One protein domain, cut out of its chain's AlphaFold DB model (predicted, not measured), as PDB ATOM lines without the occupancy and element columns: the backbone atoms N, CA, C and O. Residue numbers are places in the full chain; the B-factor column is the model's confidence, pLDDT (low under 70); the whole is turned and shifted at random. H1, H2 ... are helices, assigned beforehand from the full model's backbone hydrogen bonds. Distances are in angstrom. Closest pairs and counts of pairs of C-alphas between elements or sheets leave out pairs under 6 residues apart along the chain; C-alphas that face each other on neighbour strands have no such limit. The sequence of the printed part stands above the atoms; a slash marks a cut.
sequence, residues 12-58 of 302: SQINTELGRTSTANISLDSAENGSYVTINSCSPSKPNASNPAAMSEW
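AT A GLANCE: This is residues 12 to 58 of the 302 residues of the protein "Fibronectin type III domain-containing protein" of Spirochaetes bacterium (UniProt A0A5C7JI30). You will find little regular structure here: three short helices, H1, H2 and H3, set loosely near one another and joined by loops that run round the outside, the longest of them residues 33 to 54, a wide loop from H2 round to H3. The printed part has 47 residues, with H1, H2 and H3 in that order and no named strand; the class is all helix, with 15 residues in named elements. It is compact, with a radius of gyration of the C-alphas of 9.9 A and spans of 25 by 23 by 18 A.

HOW THE PARTS SIT: Start at H1, residues 12 to 17, and go on to H2, residues 28 to 32: they are only just apart, their closest C-alphas 8.5 A from each other. H3, residues 55 to 58, is close to H1 but not clearly touching; the closest C-alphas, of Ile 14 and Trp 58, are 7.6 A apart. H3 is also close to H2 but not clearly touching, with the closest C-alphas, of Leu 28 and Met 55, 7.4 A apart. In H1 and H2 every O i to N i+4 pair is within hydrogen-bond range; H3 is too short for such a pair.

IN THESE COORDINATES: Find C-alpha 12 at (22.529, 25.165, -20.304); from there H1 runs 8.7 A to C-alpha 17. H2 begins at C-alpha 28 and measures 6.1 A; H3 measures 5.8 A and ends at C-alpha 58, (32.498, 28.839, -26.200).

THE WHOLE: Look at Thr 23 and Cys 42 for the two C-alphas farthest apart, 26.4 A. The link from H1 to H2 is short, and that from H2 to H3, 22 residues, is long. The printed part has no cut, and no printed residue is under 70 in pLDDT.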
ATOM      1  N   SER A  12      23.836  25.341 -19.659       95.31
ATOM      2  CA  SER A  12      22.529  25.165 -20.304       95.31
ATOM      3  C   SER A  12      22.427  25.837 -21.679       95.31
ATOM      4  O   SER A  12      21.735  25.328 -22.564       95.31
ATOM      5  N   GLN A  13      23.129  26.957 -21.883       95.75
ATOM      6  CA  GLN A  13      23.198  27.645 -23.173       95.75
ATOM      7  C   GLN A  13      24.041  26.844 -24.170       95.75
ATOM      8  O   GLN A  13      23.620  26.699 -25.313       95.75
ATOM      9  N   ILE A  14      25.161  26.254 -23.731       95.44
ATOM     10  CA  ILE A  14      25.970  25.353 -24.571       95.44
ATOM     11  C   ILE A  14      25.147  24.135 -24.999       95.44
ATOM     12  O   ILE A  14      25.123  23.808 -26.180       95.44
ATOM     13  N   ASN A  15      24.415  23.501 -24.075       96.00
ATOM     14  CA  ASN A  15      23.507  22.409 -24.432       96.00
ATOM     15  C   ASN A  15      22.521  22.833 -25.526       96.00
ATOM     16  O   ASN A  15      22.390  22.138 -26.527       96.00
ATOM     17  N   THR A  16      21.869  23.984 -25.348       95.62
ATOM     18  CA  THR A  16      20.872  24.483 -26.305       95.62
ATOM     19  C   THR A  16      21.507  24.764 -27.668       95.62
ATOM     20  O   THR A  16      20.931  24.407 -28.692       95.62
ATOM     21  N   GLU A  17      22.710  25.344 -27.696       95.69
ATOM     22  CA  GLU A  17      23.427  25.626 -28.942       95.69
ATOM     23  C   GLU A  17      23.870  24.351 -29.670       95.69
ATOM     24  O   GLU A  17      23.828  24.295 -30.894       95.69
ATOM     25  N   LEU A  18      24.201  23.290 -28.933       95.06
ATOM     26  CA  LEU A  18      24.469  21.955 -29.477       95.06
ATOM     27  C   LEU A  18      23.188  21.155 -29.786       95.06
ATOM     28  O   LEU A  18      23.263  19.954 -30.030       95.06
ATOM     29  N   GLY A  19      22.002  21.771 -29.729       94.56
ATOM     30  CA  GLY A  19      20.723  21.104 -30.001       94.56
ATOM     31  C   GLY A  19      20.279  20.099 -28.928       94.56
ATOM     32  O   GLY A  19      19.393  19.283 -29.170       94.56
ATOM     33  N   ARG A  20      20.884  20.136 -27.739       95.31
ATOM     34  CA  ARG A  20      20.526  19.313 -26.574       95.31
ATOM     35  C   ARG A  20      19.511  20.040 -25.694       95.31
ATOM     36  O   ARG A  20      19.355  21.258 -25.752       95.31
ATOM     37  N   THR A  21      18.851  19.299 -24.807       95.88
ATOM     38  CA  THR A  21      17.984  19.898 -23.785       95.88
ATOM     39  C   THR A  21      18.807  20.733 -22.799       95.88
ATOM     40  O   THR A  21      19.884  20.331 -22.360       95.88
ATOM     41  N   SER A  22      18.294  21.904 -22.414       95.56
ATOM     42  CA  SER A  22      19.014  22.870 -21.567       95.56
ATOM     43  C   SER A  22      19.361  22.341 -20.167       95.56
ATOM     44  O   SER A  22      20.291  22.842 -19.538       95.56
ATOM     45  N   THR A  23      18.643  21.321 -19.693       95.56
ATOM     46  CA  THR A  23      18.824  20.667 -18.389       95.56
ATOM     47  C   THR A  23      19.715  19.426 -18.431       95.56
ATOM     48  O   THR A  23      19.988  18.849 -17.379       95.56
ATOM     49  N   ALA A  24      20.171  18.989 -19.611       95.94
ATOM     50  CA  ALA A  24      21.063  17.841 -19.714       95.94
ATOM     51  C   ALA A  24      22.380  18.104 -18.968       95.94
ATOM     52  O   ALA A  24      22.942  19.198 -19.042       95.94
ATOM     53  N   ASN A  25      22.917  17.088 -18.292       95.44
ATOM     54  CA  ASN A  25      24.271  17.192 -17.761       95.44
ATOM     55  C   ASN A  25      25.271  17.347 -18.923       95.44
ATOM     56  O   ASN A  25      25.102  16.727 -19.982       95.44
ATOM     57  N   ILE A  26      26.294  18.177 -18.731       95.25
ATOM     58  CA  ILE A  26      27.289  18.485 -19.759       95.25
ATOM     59  C   ILE A  26      28.693  18.478 -19.157       95.25
ATOM     60  O   ILE A  26      28.950  19.105 -18.132       95.25
ATOM     61  N   SER A  27      29.596  17.766 -19.823       96.06
ATOM     62  CA  SER A  27      31.042  17.872 -19.639       96.06
ATOM     63  C   SER A  27      31.597  18.803 -20.715       96.06
ATOM     64  O   SER A  27      31.310  18.596 -21.895       96.06
ATOM     65  N   LEU A  28      32.359  19.832 -20.325       94.19
ATOM     66  CA  LEU A  28      32.951  20.778 -21.282       94.19
ATOM     67  C   LEU A  28      33.965  20.083 -22.199       94.19
ATOM     68  O   LEU A  28      33.853  20.232 -23.410       94.19
ATOM     69  N   ASP A  29      34.833  19.238 -21.637       94.88
ATOM     70  CA  ASP A  29      35.797  18.425 -22.394       94.88
ATOM     71  C   ASP A  29      35.080  17.487 -23.385       94.88
ATOM     72  O   ASP A  29      35.431  17.399 -24.558       94.88
ATOM     73  N   SER A  30      33.973  16.854 -22.983       95.12
ATOM     74  CA  SER A  30      33.205  16.021 -23.919       95.12
ATOM     75  C   SER A  30      32.515  16.852 -25.009       95.12
ATOM     76  O   SER A  30      32.372  16.389 -26.142       95.12
ATOM     77  N   ALA A  31      32.074  18.070 -24.685       94.75
ATOM     78  CA  ALA A  31      31.415  18.960 -25.631       94.75
ATOM     79  C   ALA A  31      32.389  19.522 -26.679       94.75
ATOM     80  O   ALA A  31      32.069  19.467 -27.864       94.75
ATOM     81  N   GLU A  32      33.568  20.011 -26.280       94.44
ATOM     82  CA  GLU A  32      34.562  20.588 -27.203       94.44
ATOM     83  C   GLU A  32      35.187  19.542 -28.127       94.44
ATOM     84  O   GLU A  32      35.440  19.822 -29.297       94.44
ATOM     85  N   ASN A  33      35.335  18.307 -27.635       93.25
ATOM     86  CA  ASN A  33      35.795  17.165 -28.421       93.25
ATOM     87  C   ASN A  33      34.683  16.558 -29.299       93.25
ATOM     88  O   ASN A  33      34.881  15.534 -29.950       93.25
ATOM     89  N   GLY A  34      33.495  17.171 -29.325       92.69
ATOM     90  CA  GLY A  34      32.395  16.783 -30.203       92.69
ATOM     91  C   GLY A  34      31.704  15.467 -29.833       92.69
ATOM     92  O   GLY A  34      31.009  14.894 -30.670       92.69
ATOM     93  N   SER A  35      31.849  14.989 -28.591       94.44
ATOM     94  CA  SER A  35      31.243  13.724 -28.132       94.44
ATOM     95  C   SER A  35      29.713  13.779 -28.077       94.44
ATOM     96  O   SER A  35      29.057  12.741 -28.106       94.44
ATOM     97  N   TYR A  36      29.130  14.978 -27.972       94.12
ATOM     98  CA  TYR A  36      27.676  15.154 -28.007       94.12
ATOM     99  C   TYR A  36      27.145  15.441 -29.411       94.12
ATOM    100  O   TYR A  36      26.154  14.842 -29.815       94.12
ATOM    101  N   VAL A  37      27.789  16.366 -30.124       94.19
ATOM    102  CA  VAL A  37      27.541  16.708 -31.529       94.19
ATOM    103  C   VAL A  37      28.869  17.170 -32.121       94.19
ATOM    104  O   VAL A  37      29.635  17.855 -31.445       94.19
ATOM    105  N   THR A  38      29.138  16.833 -33.383       94.81
ATOM    106  CA  THR A  38      30.320  17.321 -34.104       94.81
ATOM    107  C   THR A  38      30.372  18.850 -34.091       94.81
ATOM    108  O   THR A  38      29.430  19.508 -34.528       94.81
ATOM    109  N   ILE A  39      31.478  19.429 -33.616       94.62
ATOM    110  CA  ILE A  39      31.656  20.884 -33.592       94.62
ATOM    111  C   ILE A  39      31.594  21.445 -35.012       94.62
ATOM    112  O   ILE A  39      32.276  20.967 -35.921       94.62
ATOM    113  N   ASN A  40      30.785  22.490 -35.200       93.06
ATOM    114  CA  ASN A  40      30.676  23.159 -36.486       93.06
ATOM    115  C   ASN A  40      31.983  23.905 -36.774       93.06
ATOM    116  O   ASN A  40      32.271  24.958 -36.202       93.06
ATOM    117  N   SER A  41      32.768  23.352 -37.694       91.06
ATOM    118  CA  SER A  41      34.077  23.878 -38.069       91.06
ATOM    119  C   SER A  41      34.016  25.245 -38.749       91.06
ATOM    120  O   SER A  41      35.029  25.947 -38.743       91.06
ATOM    121  N   CYS A  42      32.853  25.615 -39.289       90.94
ATOM    122  CA  CYS A  42      32.610  26.870 -39.986       90.94
ATOM    123  C   CYS A  42      32.249  28.022 -39.056       90.94
ATOM    124  O   CYS A  42      32.216  29.163 -39.509       90.94
ATOM    125  N   SER A  43      31.981  27.742 -37.780       92.00
ATOM    126  CA  SER A  43      31.753  28.796 -36.803       92.00
ATOM    127  C   SER A  43      33.001  29.685 -36.668       92.00
ATOM    128  O   SER A  43      34.098  29.141 -36.508       92.00
ATOM    129  N   PRO A  44      32.875  31.028 -36.712       87.62
ATOM    130  CA  PRO A  44      34.018  31.939 -36.589       87.62
ATOM    131  C   PRO A  44      34.771  31.811 -35.259       87.62
ATOM    132  O   PRO A  44      35.970  32.068 -35.193       87.62
ATOM    133  N   SER A  45      34.069  31.406 -34.204       93.19
ATOM    134  CA  SER A  45      34.629  31.083 -32.894       93.19
ATOM    135  C   SER A  45      34.168  29.685 -32.535       93.19
ATOM    136  O   SER A  45      32.998  29.375 -32.725       93.19
ATOM    137  N   LYS A  46      35.072  28.832 -32.065       93.75
ATOM    138  CA  LYS A  46      34.767  27.454 -31.685       93.75
ATOM    139  C   LYS A  46      35.676  27.023 -30.544       93.75
ATOM    140  O   LYS A  46      36.808  27.516 -30.481       93.75
ATOM    141  N   PRO A  47      35.212  26.098 -29.697       93.94
ATOM    142  CA  PRO A  47      36.074  25.542 -28.679       93.94
ATOM    143  C   PRO A  47      37.224  24.764 -29.327       93.94
ATOM    144  O   PRO A  47      37.105  24.279 -30.460       93.94
ATOM    145  N   ASN A  48      38.359  24.695 -28.638       88.00
ATOM    146  CA  ASN A  48      39.504  23.902 -29.069       88.00
ATOM    147  C   ASN A  48      39.655  22.697 -28.126       88.00
ATOM    148  O   ASN A  48      39.142  22.722 -27.022       88.00
ATOM    149  N   ALA A  49      40.311  21.632 -28.580       89.00
ATOM    150  CA  ALA A  49      40.429  20.382 -27.820       89.00
ATOM    151  C   ALA A  49      41.565  20.397 -26.770       89.00
ATOM    152  O   ALA A  49      42.044  19.337 -26.360       89.00
ATOM    153  N   SER A  50      42.095  21.574 -26.417       91.25
ATOM    154  CA  SER A  50      43.243  21.679 -25.511       91.25
ATOM    155  C   SER A  50      42.769  21.759 -24.072       91.25
ATOM    156  O   SER A  50      42.055  22.675 -23.685       91.25
ATOM    157  N   ASN A  51      43.258  20.839 -23.248       91.56
ATOM    158  CA  ASN A  51      42.911  20.811 -21.839       91.56
ATOM    159  C   ASN A  51      43.724  21.826 -21.002       91.56
ATOM    160  O   ASN A  51      44.917  22.017 -21.265       91.56
ATOM    161  N   PRO A  52      43.133  22.421 -19.944       93.44
ATOM    162  CA  PRO A  52      41.780  22.163 -19.444       93.44
ATOM    163  C   PRO A  52      40.684  22.881 -20.249       93.44
ATOM    164  O   PRO A  52      40.766  24.092 -20.445       93.44
ATOM    165  N   ALA A  53      39.627  22.137 -20.592       92.56
ATOM    166  CA  ALA A  53      38.403  22.663 -21.195       92.56
ATOM    167  C   ALA A  53      37.841  23.861 -20.411       92.56
ATOM    168  O   ALA A  53      37.626  23.781 -19.191       92.56
ATOM    169  N   ALA A  54      37.552  24.966 -21.096       93.19
ATOM    170  CA  ALA A  54      37.157  26.217 -20.463       93.19
ATOM    171  C   ALA A  54      35.892  26.830 -21.077       93.19
ATOM    172  O   ALA A  54      35.692  26.904 -22.286       93.19
ATOM    173  N   MET A  55      35.035  27.394 -20.215       92.25
ATOM    174  CA  MET A  55      33.805  28.081 -20.642       92.25
ATOM    175  C   MET A  55      34.089  29.237 -21.617       92.25
ATOM    176  O   MET A  55      33.274  29.539 -22.485       92.25
ATOM    177  N   SER A  56      35.257  29.875 -21.489       92.81
ATOM    178  CA  SER A  56      35.691  30.969 -22.361       92.81
ATOM    179  C   SER A  56      35.904  30.559 -23.817       92.81
ATOM    180  O   SER A  56      35.914  31.415 -24.693       92.81
ATOM    181  N   GLU A  57      36.054  29.272 -24.104       93.75
ATOM    182  CA  GLU A  57      36.274  28.777 -25.466       93.75
ATOM    183  C   GLU A  57      34.975  28.728 -26.284       93.75
ATOM    184  O   GLU A  57      35.000  28.600 -27.506       93.75
ATOM    185  N   TRP A  58      33.833  28.886 -25.610       94.88
ATOM    186  CA  TRP A  58      32.498  28.839 -26.200       94.88
ATOM    187  C   TRP A  58      31.923  30.220 -26.541       94.88
ATOM    188  O   TRP A  58      30.835  30.295 -27.118       94.88
TER     189      TRP A  58